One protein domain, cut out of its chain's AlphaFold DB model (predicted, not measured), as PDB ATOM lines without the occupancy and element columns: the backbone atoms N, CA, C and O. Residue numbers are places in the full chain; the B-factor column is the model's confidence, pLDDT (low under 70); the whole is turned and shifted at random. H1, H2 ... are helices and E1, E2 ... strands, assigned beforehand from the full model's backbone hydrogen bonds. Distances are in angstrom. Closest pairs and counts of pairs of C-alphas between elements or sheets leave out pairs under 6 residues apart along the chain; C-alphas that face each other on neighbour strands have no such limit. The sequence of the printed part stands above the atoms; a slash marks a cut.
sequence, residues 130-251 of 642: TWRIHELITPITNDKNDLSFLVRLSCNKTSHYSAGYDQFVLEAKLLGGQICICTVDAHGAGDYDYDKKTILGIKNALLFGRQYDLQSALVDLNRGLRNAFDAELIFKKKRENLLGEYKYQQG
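This is residues 130 to 251 of the 642 residues of an uncharacterized protein of Pseudomonas sp. LS-2 (UniProt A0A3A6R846). A twisted sheet of five strands has helices over both faces: H3 runs along the strands on one face, while on the other H1 crosses the strands and pairs in a helical hairpin with H2, which only grazes the sheet. The loops after E1 and E2 reach to opposite ends of the longest axis. The printed part has 122 residues with three named helices and five named strands, in the order E1, E2, E3, E4, H1, H2, H3, E5; the class is mixed, helices and strands. The antiparallel sheet has the order E4, E3, E2, E1, E5. The whole is compact, with a radius of gyration of the C-alphas of 13.7 A, and elongated, spanning 45 by 29 by 28 A.

E1, residues 131 to 139, bends by 71 degrees at His 134. It forms a hairpin with E2, residues 149 to 155; N 137 and O 150, 2.8 A apart, are within hydrogen-bond range. E2 forms a hairpin with E3, residues 167 to 175, with N 151 and O 170 at 2.9 A. E3 forms a hairpin with E4, residues 178 to 183, an edge strand, with N 182 and O 171 at 2.8 A. E1 to E4 make a meander, each strand the antiparallel neighbour of the one before. H1, residues 196 to 208, is on the sheet at a height of 8.5 A, across the strands at 69 degrees to E2 on the local plane; its closest C-alphas to E4 are Lys 196 and Ile 179, 6.8 A apart. H2, residues 211 to 217, touches H1 at a shallow tilt of 17 degrees, opposite ways, closest at the C-alphas of Ala 205 and Leu 214, 5.6 A. H3, residues 228 to 240, is on the opposite face from H1, giving three layers, helices on both faces of a sheet. Its height is 8.8 A, and it runs along E2 at 4 degrees on the local plane; the closest C-alphas of the two are Phe 235 and Arg 152, 6.5 A. H1 and H3 are apart. E5, residues 246 to 250, is the other edge strand, antiparallel to E1, with N 249 and O 136 at 2.8 A. In H1, H2 and H3 every O i to N i+4 pair is within hydrogen-bond range.

E1 begins at C-alpha 131, (279.279, 214.785, 270.761), and is 22.0 A long. E2 is 18.5 A, E3 23.7 A and E4 15.9 A. H1, 18.1 A, begins at C-alpha 196, (294.659, 219.534, 256.905); H2 is 9.9 A and H3 18.3 A. E5, 12.8 A, ends at C-alpha 250, (274.579, 204.828, 260.987).

The C-alphas farthest apart are those of Asn 142 and Tyr 161, 45.6 A. The printed part has no cut. The links E2 to E3 and E4 to H1 are long. Mean pLDDT of the printed part is 72.5; 44 residues are under 70, among them 156 to 165 and 174 to 194.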
ATOM      1  N   THR A 130     279.432 216.990 274.851       79.81
ATOM      2  CA  THR A 130     279.586 215.583 274.478       79.81
ATOM      3  C   THR A 130     278.947 215.393 273.118       79.81
ATOM      4  O   THR A 130     277.761 215.694 272.968       79.81
ATOM      5  N   TRP A 131     279.722 214.925 272.142       83.38
ATOM      6  CA  TRP A 131     279.279 214.785 270.761       83.38
ATOM      7  C   TRP A 131     278.666 213.404 270.527       83.38
ATOM      8  O   TRP A 131     279.192 212.387 270.969       83.38
ATOM      9  N   ARG A 132     277.555 213.349 269.802       82.88
ATOM     10  CA  ARG A 132     276.951 212.109 269.316       82.88
ATOM     11  C   ARG A 132     276.976 212.102 267.807       82.88
ATOM     12  O   ARG A 132     276.569 213.077 267.177       82.88
ATOM     13  N   ILE A 133     277.451 210.999 267.245       86.62
ATOM     14  CA  ILE A 133     277.534 210.798 265.803       86.62
ATOM     15  C   ILE A 133     276.285 210.034 265.381       86.62
ATOM     16  O   ILE A 133     276.103 208.896 265.804       86.62
ATOM     17  N   HIS A 134     275.421 210.656 264.582       84.06
ATOM     18  CA  HIS A 134     274.175 210.031 264.126       84.06
ATOM     19  C   HIS A 134     274.358 209.325 262.799       84.06
ATOM     20  O   HIS A 134     273.918 208.193 262.623       84.06
ATOM     21  N   GLU A 135     275.004 210.003 261.860       88.31
ATOM     22  CA  GLU A 135     275.233 209.487 260.521       88.31
ATOM     23  C   GLU A 135     276.572 210.000 260.026       88.31
ATOM     24  O   GLU A 135     276.881 211.182 260.178       88.31
ATOM     25  N   LEU A 136     277.358 209.111 259.435       90.06
ATOM     26  CA  LEU A 136     278.661 209.417 258.872       90.06
ATOM     27  C   LEU A 136     278.759 208.800 257.481       90.06
ATOM     28  O   LEU A 136     278.465 207.624 257.280       90.06
ATOM     29  N   ILE A 137     279.198 209.605 256.525       89.69
ATOM     30  CA  ILE A 137     279.498 209.194 255.164       89.69
ATOM     31  C   ILE A 137     280.953 209.519 254.892       89.69
ATOM     32  O   ILE A 137     281.403 210.647 255.101       89.69
ATOM     33  N   THR A 138     281.682 208.519 254.415       88.62
ATOM     34  CA  THR A 138     283.082 208.659 254.012       88.62
ATOM     35  C   THR A 138     283.291 208.018 252.642       88.62
ATOM     36  O   THR A 138     282.633 207.021 252.348       88.62
ATOM     37  N   PRO A 139     284.147 208.583 251.782       83.62
ATOM     38  CA  PRO A 139     284.419 208.024 250.462       83.62
ATOM     39  C   PRO A 139     285.068 206.638 250.567       83.62
ATOM     40  O   PRO A 139     285.904 206.401 251.444       83.62
ATOM     41  N   ILE A 140     284.679 205.721 249.675       81.62
ATOM     42  CA  ILE A 140     285.323 204.410 249.485       81.62
ATOM     43  C   ILE A 140     286.490 204.625 248.519       81.62
ATOM     44  O   ILE A 140     286.486 204.181 247.377       81.62
ATOM     45  N   THR A 141     287.478 205.406 248.938       74.00
ATOM     46  CA  THR A 141     288.686 205.651 248.148       74.00
ATOM     47  C   THR A 141     289.878 204.995 248.838       74.00
ATOM     48  O   THR A 141     290.004 205.013 250.061       74.00
ATOM     49  N   ASN A 142     290.779 204.407 248.045       60.09
ATOM     50  CA  ASN A 142     292.067 203.901 248.540       60.09
ATOM     51  C   ASN A 142     293.074 205.036 248.814       60.09
ATOM     52  O   ASN A 142     294.197 204.776 249.254       60.09
ATOM     53  N   ASP A 143     292.696 206.292 248.556       72.00
ATOM     54  CA  ASP A 143     293.548 207.445 248.807       72.00
ATOM     55  C   ASP A 143     293.528 207.819 250.294       72.00
ATOM     56  O   ASP A 143     292.574 208.392 250.821       72.00
ATOM     57  N   LYS A 144     294.642 207.539 250.977       64.00
ATOM     58  CA  LYS A 144     294.857 207.927 252.379       64.00
ATOM     59  C   LYS A 144     294.823 209.449 252.592       64.00
ATOM     60  O   LYS A 144     294.738 209.884 253.740       64.00
ATOM     61  N   ASN A 145     294.918 210.251 251.529       67.25
ATOM     62  CA  ASN A 145     294.840 211.709 251.587       67.25
ATOM     63  C   ASN A 145     293.431 212.272 251.415       67.25
ATOM     64  O   ASN A 145     293.261 213.476 251.626       67.25
ATOM     65  N   ASP A 146     292.443 211.452 251.065       76.38
ATOM     66  CA  ASP A 146     291.071 211.919 250.959       76.38
ATOM     67  C   ASP A 146     290.544 212.229 252.364       76.38
ATOM     68  O   ASP A 146     290.349 211.334 253.190       76.38
ATOM     69  N   LEU A 147     290.361 213.512 252.681       82.12
ATOM     70  CA  LEU A 147     289.822 213.950 253.974       82.12
ATOM     71  C   LEU A 147     288.328 214.247 253.916       82.12
ATOM     72  O   LEU A 147     287.779 214.759 254.891       82.12
ATOM     73  N   SER A 148     287.672 213.922 252.804       84.38
ATOM     74  CA  SER A 148     286.260 214.216 252.624       84.38
ATOM     75  C   SER A 148     285.416 213.364 253.569       84.38
ATOM     76  O   SER A 148     285.696 212.181 253.804       84.38
ATOM     77  N   PHE A 149     284.385 213.977 254.140       88.31
ATOM     78  CA  PHE A 149     283.359 213.308 254.930       88.31
ATOM     79  C   PHE A 149     282.099 214.168 254.968       88.31
ATOM     80  O   PHE A 149     282.166 215.393 254.887       88.31
ATOM     81  N   LEU A 150     280.951 213.529 255.154       88.44
ATOM     82  CA  LEU A 150     279.701 214.195 255.495       88.44
ATOM     83  C   LEU A 150     279.178 213.564 256.780       88.44
ATOM     84  O   LEU A 150     279.015 212.348 256.850       88.44
ATOM     85  N   VAL A 151     278.929 214.369 257.807       88.69
ATOM     86  CA  VAL A 151     278.519 213.860 259.117       88.69
ATOM     87  C   VAL A 151     277.368 214.670 259.700       88.69
ATOM     88  O   VAL A 151     277.366 215.899 259.642       88.69
ATOM     89  N   ARG A 152     276.398 213.967 260.289       88.06
ATOM     90  CA  ARG A 152     275.371 214.536 261.162       88.06
ATOM     91  C   ARG A 152     275.725 214.239 262.612       88.06
ATOM     92  O   ARG A 152     275.837 213.079 263.013       88.06
ATOM     93  N   LEU A 153     275.870 215.301 263.392       87.19
ATOM     94  CA  LEU A 153     276.256 215.267 264.796       87.19
ATOM     95  C   LEU A 153     275.203 215.973 265.652       87.19
ATOM     96  O   LEU A 153     274.554 216.914 265.196       87.19
ATOM     97  N   SER A 154     275.100 215.584 266.917       84.94
ATOM     98  CA  SER A 154     274.514 216.436 267.955       84.94
ATOM     99  C   SER A 154     275.460 216.580 269.134       84.94
ATOM    100  O   SER A 154     276.402 215.802 269.281       84.94
ATOM    101  N   CYS A 155     275.216 217.560 269.995       78.75
ATOM    102  CA  CYS A 155     275.875 217.627 271.289       78.75
ATOM    103  C   CYS A 155     274.873 217.824 272.426       78.75
ATOM    104  O   CYS A 155     273.784 218.361 272.229       78.75
ATOM    105  N   ASN A 156     275.228 217.403 273.641       69.56
ATOM    106  CA  ASN A 156     274.422 217.750 274.810       69.56
ATOM    107  C   ASN A 156     274.419 219.276 275.031       69.56
ATOM    108  O   ASN A 156     275.441 219.955 274.905       69.56
ATOM    109  N   LYS A 157     273.251 219.834 275.373       59.31
ATOM    110  CA  LYS A 157     273.179 221.228 275.818       59.31
ATOM    111  C   LYS A 157     273.922 221.338 277.142       59.31
ATOM    112  O   LYS A 157     273.598 220.648 278.103       59.31
ATOM    113  N   THR A 158     274.893 222.240 277.203       50.38
ATOM    114  CA  THR A 158     275.623 222.551 278.442       50.38
ATOM    115  C   THR A 158     274.770 223.360 279.427       50.38
ATOM    116  O   THR A 158     275.146 223.508 280.585       50.38
ATOM    117  N   SER A 159     273.609 223.865 278.991       46.56
ATOM    118  CA  SER A 159     272.653 224.628 279.795       46.56
ATOM    119  C   SER A 159     271.219 224.424 279.291       46.56
ATOM    120  O   SER A 159     270.955 224.538 278.093       46.56
ATOM    121  N   HIS A 160     270.268 224.196 280.207       38.69
ATOM    122  CA  HIS A 160     268.829 224.156 279.900       38.69
ATOM    123  C   HIS A 160     268.272 225.502 279.393       38.69
ATOM    124  O   HIS A 160     267.195 225.528 278.805       38.69
ATOM    125  N   TYR A 161     269.007 226.605 279.587       33.09
ATOM    126  CA  TYR A 161     268.567 227.971 279.290       33.09
ATOM    127  C   TYR A 161     269.315 228.631 278.122       33.09
ATOM    128  O   TYR A 161     268.990 229.758 277.751       33.09
ATOM    129  N   SER A 162     270.316 227.976 277.521       41.75
ATOM    130  CA  SER A 162     271.032 228.554 276.377       41.75
ATOM    131  C   SER A 162     270.287 228.289 275.067       41.75
ATOM    132  O   SER A 162     270.075 227.131 274.703       41.75
ATOM    133  N   ALA A 163     269.989 229.346 274.307       45.59
ATOM    134  CA  ALA A 163     269.485 229.299 272.926       45.59
ATOM    135  C   ALA A 163     270.538 228.809 271.896       45.59
ATOM    136  O   ALA A 163     270.529 229.239 270.738       45.59
ATOM    137  N   GLY A 164     271.475 227.965 272.336       58.94
ATOM    138  CA  GLY A 164     272.584 227.445 271.543       58.94
ATOM    139  C   GLY A 164     272.154 226.338 270.580       58.94
ATOM    140  O   GLY A 164     271.140 225.672 270.794       58.94
ATOM    141  N   TYR A 165     272.941 226.166 269.520       68.25
ATOM    142  CA  TYR A 165     272.785 225.088 268.547       68.25
ATOM    143  C   TYR A 165     273.291 223.771 269.131       68.25
ATOM    144  O   TYR A 165     274.356 223.727 269.747       68.25
ATOM    145  N   ASP A 166     272.523 222.707 268.939       75.44
ATOM    146  CA  ASP A 166     272.809 221.365 269.445       75.44
ATOM    147  C   ASP A 166     272.825 220.305 268.337       75.44
ATOM    148  O   ASP A 166     273.158 219.155 268.611       75.44
ATOM    149  N   GLN A 167     272.515 220.687 267.096       80.25
ATOM    150  CA  GLN A 167     272.533 219.826 265.915       80.25
ATOM    151  C   GLN A 167     273.487 220.392 264.866       80.25
ATOM    152  O   GLN A 167     273.538 221.601 264.655       80.25
ATOM    153  N   PHE A 168     274.241 219.537 264.182       82.69
ATOM    154  CA  PHE A 168     275.263 219.970 263.232       82.69
ATOM    155  C   PHE A 168     275.322 219.025 262.035       82.69
ATOM    156  O   PHE A 168     275.283 217.805 262.189       82.69
ATOM    157  N   VAL A 169     275.455 219.599 260.839       82.56
ATOM    158  CA  VAL A 169     275.799 218.873 259.612       82.56
ATOM    159  C   VAL A 169     277.105 219.452 259.096       82.56
ATOM    160  O   VAL A 169     277.155 220.633 258.746       82.56
ATOM    161  N   LEU A 170     278.157 218.635 259.100       86.00
ATOM    162  CA  LEU A 170     279.498 219.030 258.681       86.00
ATOM    163  C   LEU A 170     279.873 218.300 257.396       86.00
ATOM    164  O   LEU A 170     279.784 217.074 257.328       86.00
ATOM    165  N   GLU A 171     280.311 219.060 256.402       85.50
ATOM    166  CA  GLU A 171     280.806 218.560 255.122       85.50
ATOM    167  C   GLU A 171     282.271 218.976 254.976       85.50
ATOM    168  O   GLU A 171     282.562 220.162 254.853       85.50
ATOM    169  N   ALA A 172     283.195 218.016 254.997       84.69
ATOM    170  CA  ALA A 172     284.568 218.250 254.572       84.69
ATOM    171  C   ALA A 172     284.657 218.038 253.060       84.69
ATOM    172  O   ALA A 172     284.437 216.924 252.579       84.69
ATOM    173  N   LYS A 173     284.970 219.103 252.318       76.12
ATOM    174  CA  LYS A 173     285.111 219.072 250.856       76.12
ATOM    175  C   LYS A 173     286.253 219.961 250.387       76.12
ATOM    176  O   LYS A 173     286.678 220.874 251.092       76.12
ATOM    177  N   LEU A 174     286.729 219.702 249.175       69.06
ATOM    178  CA  LEU A 174     287.765 220.506 248.541       69.06
ATOM    179  C   LEU A 174     287.149 221.778 247.931       69.06
ATOM    180  O   LEU A 174     286.307 221.704 247.038       69.06
ATOM    181  N   LEU A 175     287.575 222.944 248.409       60.31
ATOM    182  CA  LEU A 175     287.233 224.266 247.892       60.31
ATOM    183  C   LEU A 175     288.525 224.984 247.494       60.31
ATOM    184  O   LEU A 175     289.427 225.156 248.306       60.31
ATOM    185  N   GLY A 176     288.652 225.372 246.222       54.66
ATOM    186  CA  GLY A 176     289.809 226.151 245.754       54.66
ATOM    187  C   GLY A 176     291.178 225.487 245.982       54.66
ATOM    188  O   GLY A 176     292.168 226.188 246.158       54.66
ATOM    189  N   GLY A 177     291.247 224.149 246.012       54.56
ATOM    190  CA  GLY A 177     292.491 223.403 246.260       54.56
ATOM    191  C   GLY A 177     292.809 223.132 247.736       54.56
ATOM    192  O   GLY A 177     293.796 222.456 248.022       54.56
ATOM    193  N   GLN A 178     291.982 223.603 248.674       57.41
ATOM    194  CA  GLN A 178     292.101 223.327 250.108       57.41
ATOM    195  C   GLN A 178     290.871 222.567 250.604       57.41
ATOM    196  O   GLN A 178     289.780 222.723 250.067       57.41
ATOM    197  N   ILE A 179     291.036 221.694 251.598       61.38
ATOM    198  CA  ILE A 179     289.894 221.007 252.210       61.38
ATOM    199  C   ILE A 179     289.361 221.919 253.313       61.38
ATOM    200  O   ILE A 179     290.122 222.283 254.205       61.38
ATOM    201  N   CYS A 180     288.079 222.267 253.250       61.59
ATOM    202  CA  CYS A 180     287.385 223.092 254.240       61.59
ATOM    203  C   CYS A 180     286.268 222.272 254.890       61.59
ATOM    204  O   CYS A 180     285.729 221.358 254.257       61.59
ATOM    205  N   ILE A 181     285.902 222.599 256.133       67.25
ATOM    206  CA  ILE A 181     284.695 222.044 256.760       67.25
ATOM    207  C   ILE A 181     283.595 223.090 256.667       67.25
ATOM    208  O   ILE A 181     283.681 224.162 257.264       67.25
ATOM    209  N   CYS A 182     282.538 222.750 255.950       66.50
ATOM    210  CA  CYS A 182     281.357 223.579 255.817       66.50
ATOM    211  C   CYS A 182     280.324 223.142 256.861       66.50
ATOM    212  O   CYS A 182     279.908 221.979 256.873       66.50
ATOM    213  N   THR A 183     279.864 224.061 257.715       61.28
ATOM    214  CA  THR A 183     278.589 223.852 258.416       61.28
ATOM    215  C   THR A 183     277.468 224.163 257.448       61.28
ATOM    216  O   THR A 183     277.363 225.291 256.966       61.28
ATOM    217  N   VAL A 184     276.610 223.190 257.178       55.38
ATOM    218  CA  VAL A 184     275.461 223.418 256.304       55.38
ATOM    219  C   VAL A 184     274.312 223.933 257.166       55.38
ATOM    220  O   VAL A 184     273.500 223.156 257.664       55.38
ATOM    221  N   ASP A 185     274.271 225.245 257.399       50.62
ATOM    222  CA  ASP A 185     273.069 225.899 257.913       50.62
ATOM    223  C   ASP A 185     272.113 226.254 256.759       50.62
ATOM    224  O   ASP A 185     272.499 226.317 255.588       50.62
ATOM    225  N   ALA A 186     270.833 226.473 257.070       38.25
ATOM    226  CA  ALA A 186     269.822 226.861 256.078       38.25
ATOM    227  C   ALA A 186     270.089 228.240 255.430       38.25
ATOM    228  O   ALA A 186     269.393 228.621 254.489       38.25
ATOM    229  N   HIS A 187     271.083 228.986 255.923       36.91
ATOM    230  CA  HIS A 187     271.464 230.316 255.453       36.91
ATOM    231  C   HIS A 187     272.707 230.308 254.550       36.91
ATOM    232  O   HIS A 187     273.078 231.357 254.027       36.91
ATOM    233  N   GLY A 188     273.300 229.136 254.301       37.91
ATOM    234  CA  GLY A 188     274.349 228.946 253.307       37.91
ATOM    235  C   GLY A 188     275.703 229.556 253.669       37.91
ATOM    236  O   GLY A 188     276.495 229.783 252.760       37.91
ATOM    237  N   ALA A 189     275.994 229.827 254.947       40.03
ATOM    238  CA  ALA A 189     277.244 230.488 255.321       40.03
ATOM    239  C   ALA A 189     277.908 229.891 256.569       40.03
ATOM    240  O   ALA A 189     277.543 230.179 257.710       40.03
ATOM    241  N   GLY A 190     278.987 229.149 256.329       48.00
ATOM    242  CA  GLY A 190     279.947 228.761 257.352       48.00
ATOM    243  C   GLY A 190     281.038 227.879 256.768       48.00
ATOM    244  O   GLY A 190     281.109 226.704 257.117       48.00
ATOM    245  N   ASP A 191     281.847 228.430 255.862       53.47
ATOM    246  CA  ASP A 191     283.119 227.809 255.500       53.47
ATOM    247  C   ASP A 191     284.096 228.096 256.640       53.47
ATOM    248  O   ASP A 191     284.441 229.245 256.921       53.47
ATOM    249  N   TYR A 192     284.462 227.046 257.366       56.22
ATOM    250  CA  TYR A 192     285.515 227.112 258.362       56.22
ATOM    251  C   TYR A 192     286.781 226.550 257.725       56.22
ATOM    252  O   TYR A 192     286.844 225.367 257.362       56.22
ATOM    253  N   ASP A 193     287.800 227.396 257.620       56.16
ATOM    254  CA  ASP A 193     289.121 226.984 257.166       56.16
ATOM    255  C   ASP A 193     289.830 226.250 258.306       56.16
ATOM    256  O   ASP A 193     290.434 226.847 259.200       56.16
ATOM    257  N   TYR A 194     289.718 224.924 258.300       65.06
ATOM    258  CA  TYR A 194     290.506 224.057 259.167       65.06
ATOM    259  C   TYR A 194     291.780 223.630 258.441       65.06
ATOM    260  O   TYR A 194     291.768 223.336 257.248       65.06
ATOM    261  N   ASP A 195     292.893 223.539 259.170       71.44
ATOM    262  CA  ASP A 195     294.107 222.969 258.594       71.44
ATOM    263  C   ASP A 195     293.934 221.463 258.297       71.44
ATOM    264  O   ASP A 195     293.143 220.752 258.928       71.44
ATOM    265  N   LYS A 196     294.713 220.946 257.334       75.81
ATOM    266  CA  LYS A 196     294.659 219.534 256.905       75.81
ATOM    267  C   LYS A 196     294.790 218.558 258.088       75.81
ATOM    268  O   LYS A 196     294.152 217.507 258.105       75.81
ATOM    269  N   LYS A 197     295.610 218.906 259.090       79.62
ATOM    270  CA  LYS A 197     295.859 218.085 260.284       79.62
ATOM    271  C   LYS A 197     294.622 217.997 261.179       79.62
ATOM    272  O   LYS A 197     294.332 216.925 261.699       79.62
ATOM    273  N   THR A 198     293.892 219.094 261.336       77.62
ATOM    274  CA  THR A 198     292.673 219.180 262.140       77.62
ATOM    275  C   THR A 198     291.538 218.438 261.460       77.62
ATOM    276  O   THR A 198     290.863 217.656 262.117       77.62
ATOM    277  N   ILE A 199     291.383 218.575 260.140       80.69
ATOM    278  CA  ILE A 199     290.375 217.817 259.379       80.69
ATOM    279  C   ILE A 199     290.655 216.315 259.456       80.69
ATOM    280  O   ILE A 199     289.745 215.531 259.717       80.69
ATOM    281  N   LEU A 200     291.920 215.908 259.312       83.00
ATOM    282  CA  LEU A 200     292.326 214.518 259.516       83.00
ATOM    283  C   LEU A 200     292.052 214.051 260.956       83.00
ATOM    284  O   LEU A 200     291.573 212.938 261.160       83.00
ATOM    285  N   GLY A 201     292.321 214.902 261.949       83.25
ATOM    286  CA  GLY A 201     292.001 214.650 263.354       83.25
ATOM    287  C   GLY A 201     290.506 214.431 263.579       83.25
ATOM    288  O   GLY A 201     290.128 213.441 264.200       83.25
ATOM    289  N   ILE A 202     289.658 215.286 263.003       86.75
ATOM    290  CA  ILE A 202     288.196 215.170 263.051       86.75
ATOM    291  C   ILE A 202     287.752 213.876 262.373       86.75
ATOM    292  O   ILE A 202     287.050 213.083 262.990       86.75
ATOM    293  N   LYS A 203     288.206 213.604 261.144       87.25
ATOM    294  CA  LYS A 203     287.860 212.380 260.408       87.25
ATOM    295  C   LYS A 203     288.219 211.120 261.202       87.25
ATOM    296  O   LYS A 203     287.390 210.224 261.335       87.25
ATOM    297  N   ASN A 204     289.421 211.063 261.772       85.19
ATOM    298  CA  ASN A 204     289.843 209.941 262.611       85.19
ATOM    299  C   ASN A 204     289.001 209.845 263.890       85.19
ATOM    300  O   ASN A 204     288.583 208.753 264.270       85.19
ATOM    301  N   ALA A 205     288.709 210.972 264.541       87.38
ATOM    302  CA  ALA A 205     287.863 210.988 265.727       87.38
ATOM    303  C   ALA A 205     286.446 210.467 265.430       87.38
ATOM    304  O   ALA A 205     285.902 209.711 266.234       87.38
ATOM    305  N   LEU A 206     285.892 210.798 264.260       88.00
ATOM    306  CA  LEU A 206     284.598 210.308 263.784       88.00
ATOM    307  C   LEU A 206     284.614 208.801 263.492       88.00
ATOM    308  O   LEU A 206     283.715 208.088 263.928       88.00
ATOM    309  N   LEU A 207     285.641 208.308 262.793       84.25
ATOM    310  CA  LEU A 207     285.756 206.895 262.409       84.25
ATOM    311  C   LEU A 207     286.010 205.959 263.598       84.25
ATOM    312  O   LEU A 207     285.545 204.822 263.595       84.25
ATOM    313  N   PHE A 208     286.759 206.425 264.601       83.38
ATOM    314  CA  PHE A 208     287.174 205.617 265.753       83.38
ATOM    315  C   PHE A 208     286.433 205.974 267.052       83.38
ATOM    316  O   PHE A 208     286.792 205.459 268.108       83.38
ATOM    317  N   GLY A 209     285.441 206.869 267.003       76.56
ATOM    318  CA  GLY A 209     284.647 207.263 268.173       76.56
ATOM    319  C   GLY A 209     285.446 207.972 269.277       76.56
ATOM    320  O   GLY A 209     285.116 207.848 270.457       76.56
ATOM    321  N   ARG A 210     286.509 208.712 268.933       82.81
ATOM    322  CA  ARG A 210     287.372 209.399 269.915       82.81
ATOM    323  C   ARG A 210     286.762 210.728 270.348       82.81
ATOM    324  O   ARG A 210     287.069 211.786 269.806       82.81
ATOM    325  N   GLN A 211     285.902 210.663 271.356       80.12
ATOM    326  CA  GLN A 211     285.132 211.811 271.843       80.12
ATOM    327  C   GLN A 211     285.993 213.004 272.273       80.12
ATOM    328  O   GLN A 211     285.682 214.133 271.911       80.12
ATOM    329  N   TYR A 212     287.094 212.770 272.991       80.81
ATOM    330  CA  TYR A 212     287.985 213.842 273.449       80.81
ATOM    331  C   TYR A 212     288.631 214.613 272.284       80.81
ATOM    332  O   TYR A 212     288.654 215.845 272.276       80.81
ATOM    333  N   ASP A 213     289.089 213.889 271.262       82.12
ATOM    334  CA  ASP A 213     289.684 214.486 270.064       82.12
ATOM    335  C   ASP A 213     288.639 215.323 269.307       82.12
ATOM    336  O   ASP A 213     288.924 216.441 268.875       82.12
ATOM    337  N   LEU A 214     287.401 214.821 269.219       82.94
ATOM    338  CA  LEU A 214     286.284 215.523 268.590       82.94
ATOM    339  C   LEU A 214     285.878 216.785 269.374       82.94
ATOM    340  O   LEU A 214     285.640 217.831 268.774       82.94
ATOM    341  N   GLN A 215     285.862 216.718 270.709       82.94
ATOM    342  CA  GLN A 215     285.615 217.862 271.596       82.94
ATOM    343  C   GLN A 215     286.633 218.974 271.394       82.94
ATOM    344  O   GLN A 215     286.254 220.132 271.231       82.94
ATOM    345  N   SER A 216     287.921 218.624 271.387       81.38
ATOM    346  CA  SER A 216     288.985 219.604 271.207       81.38
ATOM    347  C   SER A 216     288.995 220.189 269.795       81.38
ATOM    348  O   SER A 216     289.315 221.365 269.640       81.38
ATOM    349  N   ALA A 217     288.676 219.391 268.773       80.88
ATOM    350  CA  ALA A 217     288.702 219.840 267.384       80.88
ATOM    351  C   ALA A 217     287.480 220.696 267.002       80.88
ATOM    352  O   ALA A 217     287.609 221.602 266.185       80.88
ATOM    353  N   LEU A 218     286.315 220.444 267.610       79.75
ATOM    354  CA  LEU A 218     285.063 221.172 267.356       79.75
ATOM    355  C   LEU A 218     284.720 222.198 268.450       79.75
ATOM    356  O   LEU A 218     283.584 222.664 268.530       79.75
ATOM    357  N   VAL A 219     285.676 222.560 269.308       77.19
ATOM    358  CA  VAL A 219     285.449 223.483 270.435       77.19
ATOM    359  C   VAL A 219     284.954 224.865 269.992       77.19
ATOM    360  O   VAL A 219     284.134 225.481 270.673       77.19
ATOM    361  N   ASP A 220     285.407 225.331 268.830       70.12
ATOM    362  CA  ASP A 220     285.051 226.644 268.281       70.12
ATOM    363  C   ASP A 220     283.802 226.582 267.380       70.12
ATOM    364  O   ASP A 220     283.391 227.585 266.791       70.12
ATOM    365  N   LEU A 221     283.165 225.408 267.270       74.06
ATOM    366  CA  LEU A 221     281.971 225.212 266.455       74.06
ATOM    367  C   LEU A 221     280.742 225.829 267.139       74.06
ATOM    368  O   LEU A 221     280.015 225.174 267.886       74.06
ATOM    369  N   ASN A 222     280.498 227.111 266.876       66.31
ATOM    370  CA  ASN A 222     279.436 227.889 267.529       66.31
ATOM    371  C   ASN A 222     278.166 228.067 266.695       66.31
ATOM    372  O   ASN A 222     277.167 228.557 267.221       66.31
ATOM    373  N   ARG A 223     278.173 227.664 265.420       67.38
ATOM    374  CA  ARG A 223     276.998 227.718 264.538       67.38
ATOM    375  C   ARG A 223     276.567 226.321 264.122       67.38
ATOM    376  O   ARG A 223     277.401 225.484 263.792       67.38
ATOM    377  N   GLY A 224     275.262 226.099 264.125       70.44
ATOM    378  CA  GLY A 224     274.646 224.837 263.747       70.44
ATOM    379  C   GLY A 224     273.147 225.009 263.547       70.44
ATOM    380  O   GLY A 224     272.663 226.079 263.181       70.44
ATOM    381  N   LEU A 225     272.404 223.950 263.821       67.50
ATOM    382  CA  LEU A 225     270.959 223.861 263.709       67.50
ATOM    383  C   LEU A 225     270.358 223.671 265.104       67.50
ATOM    384  O   LEU A 225     270.984 223.125 266.014       67.50
ATOM    385  N   ARG A 226     269.141 224.185 265.286       65.81
ATOM    386  CA  ARG A 226     268.393 224.077 266.552       65.81
ATOM    387  C   ARG A 226     267.493 222.846 266.608       65.81
ATOM    388  O   ARG A 226     266.943 222.544 267.661       65.81
ATOM    389  N   ASN A 227     267.270 222.207 265.461       66.44
ATOM    390  CA  ASN A 227     266.282 221.157 265.282       66.44
ATOM    391  C   ASN A 227     266.919 219.941 264.604       66.44
ATOM    392  O   ASN A 227     267.624 220.071 263.602       66.44
ATOM    393  N   ALA A 228     266.660 218.759 265.164       69.44
ATOM    394  CA  ALA A 228     267.163 217.495 264.643       69.44
ATOM    395  C   ALA A 228     266.548 217.158 263.278       69.44
ATOM    396  O   ALA A 228     267.251 216.609 262.430       69.44
ATOM    397  N   PHE A 229     265.281 217.534 263.052       62.78
ATOM    398  CA  PHE A 229     264.593 217.330 261.775       62.78
ATOM    399  C   PHE A 229     265.273 218.103 260.639       62.78
ATOM    400  O   PHE A 229     265.563 217.535 259.590       62.78
ATOM    401  N   ASP A 230     265.616 219.373 260.871       63.69
ATOM    402  CA  ASP A 230     266.306 220.192 259.868       63.69
ATOM    403  C   ASP A 230     267.698 219.629 259.555       63.69
ATOM    404  O   ASP A 230     268.105 219.569 258.394       63.69
ATOM    405  N   ALA A 231     268.418 219.160 260.580       71.44
ATOM    406  CA  ALA A 231     269.720 218.522 260.406       71.44
ATOM    407  C   ALA A 231     269.622 217.217 259.605       71.44
ATOM    408  O   ALA A 231     270.468 216.953 258.752       71.44
ATOM    409  N   GLU A 232     268.585 216.417 259.844       74.94
ATOM    410  CA  GLU A 232     268.306 215.202 259.079       74.94
ATOM    411  C   GLU A 232     267.966 215.512 257.617       74.94
ATOM    412  O   GLU A 232     268.548 214.916 256.710       74.94
ATOM    413  N   LEU A 233     267.089 216.490 257.373       68.56
ATOM    414  CA  LEU A 233     266.702 216.911 256.027       68.56
ATOM    415  C   LEU A 233     267.906 217.424 255.225       68.56
ATOM    416  O   LEU A 233     268.098 217.040 254.068       68.56
ATOM    417  N   ILE A 234     268.737 218.270 255.841       70.69
ATOM    418  CA  ILE A 234     269.944 218.821 255.216       70.69
ATOM    419  C   ILE A 234     270.954 217.711 254.923       70.69
ATOM    420  O   ILE A 234     271.481 217.646 253.810       70.69
ATOM    421  N   PHE A 235     271.197 216.816 255.885       79.75
ATOM    422  CA  PHE A 235     272.096 215.681 255.700       79.75
ATOM    423  C   PHE A 235     271.624 214.771 254.561       79.75
ATOM    424  O   PHE A 235     272.413 214.436 253.679       79.75
ATOM    425  N   LYS A 236     270.327 214.439 254.519       77.56
ATOM    426  CA  LYS A 236     269.724 213.628 253.454       77.56
ATOM    427  C   LYS A 236     269.894 214.279 252.082       77.56
ATOM    428  O   LYS A 236     270.384 213.628 251.162       77.56
ATOM    429  N   LYS A 237     269.570 215.568 251.956       78.50
ATOM    430  CA  LYS A 237     269.730 216.312 250.700       78.50
ATOM    431  C   LYS A 237     271.190 216.364 250.252       78.50
ATOM    432  O   LYS A 237     271.478 216.242 249.067       78.50
ATOM    433  N   LYS A 238     272.132 216.555 251.178       79.44
ATOM    434  CA  LYS A 238     273.566 216.551 250.860       79.44
ATOM    435  C   LYS A 238     274.034 215.174 250.409       79.44
ATOM    436  O   LYS A 238     274.688 215.089 249.378       79.44
ATOM    437  N   ARG A 239     273.612 214.119 251.108       82.12
ATOM    438  CA  ARG A 239     273.865 212.725 250.731       82.12
ATOM    439  C   ARG A 239     273.388 212.411 249.313       82.12
ATOM    440  O   ARG A 239     274.126 211.778 248.574       82.12
ATOM    441  N   GLU A 240     272.195 212.862 248.930       80.19
ATOM    442  CA  GLU A 240     271.637 212.652 247.581       80.19
ATOM    443  C   GLU A 240     272.459 213.324 246.468       80.19
ATOM    444  O   GLU A 240     272.397 212.892 245.322       80.19
ATOM    445  N   ASN A 241     273.243 214.355 246.797       76.62
ATOM    446  CA  ASN A 241     274.091 215.078 245.847       76.62
ATOM    447  C   ASN A 241     275.563 214.627 245.871       76.62
ATOM    448  O   ASN A 241     276.385 215.209 245.162       76.62
ATOM    449  N   LEU A 242     275.922 213.632 246.688       74.31
ATOM    450  CA  LEU A 242     277.279 213.087 246.702       74.31
ATOM    451  C   LEU A 242     277.506 212.224 245.455       74.31
ATOM    452  O   LEU A 242     276.755 211.291 245.184       74.31
ATOM    453  N   LEU A 243     278.564 212.529 244.703       66.88
ATOM    454  CA  LEU A 243     278.974 211.779 243.513       66.88
ATOM    455  C   LEU A 243     280.090 210.793 243.877       66.88
ATOM    456  O   LEU A 243     281.070 211.203 244.498       66.88
ATOM    457  N   GLY A 244     279.957 209.518 243.500       70.38
ATOM    458  CA  GLY A 244     280.956 208.467 243.750       70.38
ATOM    459  C   GLY A 244     280.515 207.393 244.752       70.38
ATOM    460  O   GLY A 244     279.378 207.386 245.221       70.38
ATOM    461  N   GLU A 245     281.419 206.462 245.061       78.00
ATOM    462  CA  GLU A 245     281.176 205.391 246.030       78.00
ATOM    463  C   GLU A 245     281.492 205.856 247.455       78.00
ATOM    464  O   GLU A 245     282.592 206.331 247.751       78.00
ATOM    465  N   TYR A 246     280.533 205.688 248.368       84.44
ATOM    466  CA  TYR A 246     280.683 206.084 249.766       84.44
ATOM    467  C   TYR A 246     280.229 204.989 250.724       84.44
ATOM    468  O   TYR A 246     279.252 204.281 250.490       84.44
ATOM    469  N   LYS A 247     280.913 204.908 251.865       84.62
ATOM    470  CA  LYS A 247     280.527 204.087 253.003       84.62
ATOM    471  C   LYS A 247     279.616 204.904 253.905       84.62
ATOM    472  O   LYS A 247     280.038 205.915 254.469       84.62
ATOM    473  N   TYR A 248     278.384 204.433 254.059       86.88
ATOM    474  CA  TYR A 248     277.427 204.960 255.023       86.88
ATOM    475  C   TYR A 248     277.542 204.194 256.345       86.88
ATOM    476  O   TYR A 248     277.505 202.965 256.371       86.88
ATOM    477  N   GLN A 249     277.685 204.927 257.444       83.50
ATOM    478  CA  GLN A 249     277.650 204.408 258.803       83.50
ATOM    479  C   GLN A 249     276.543 205.123 259.570       83.50
ATOM    480  O   GLN A 249     276.577 206.342 259.751       83.50
ATOM    481  N   GLN A 250     275.568 204.350 260.036       79.88
ATOM    482  CA  GLN A 250     274.579 204.828 260.987       79.88
ATOM    483  C   GLN A 250     275.157 204.669 262.395       79.88
ATOM    484  O   GLN A 250     275.559 203.573 262.786       79.88
ATOM    485  N   GLY A 251     275.264 205.779 263.115       72.88
ATOM    486  CA  GLY A 251     275.816 205.838 264.461       72.88
ATOM    487  C   GLY A 251     274.746 205.712 265.545       72.88
ATOM    488  O   GLY A 251     273.754 204.994 265.410       72.88
TER     489      GLY A 251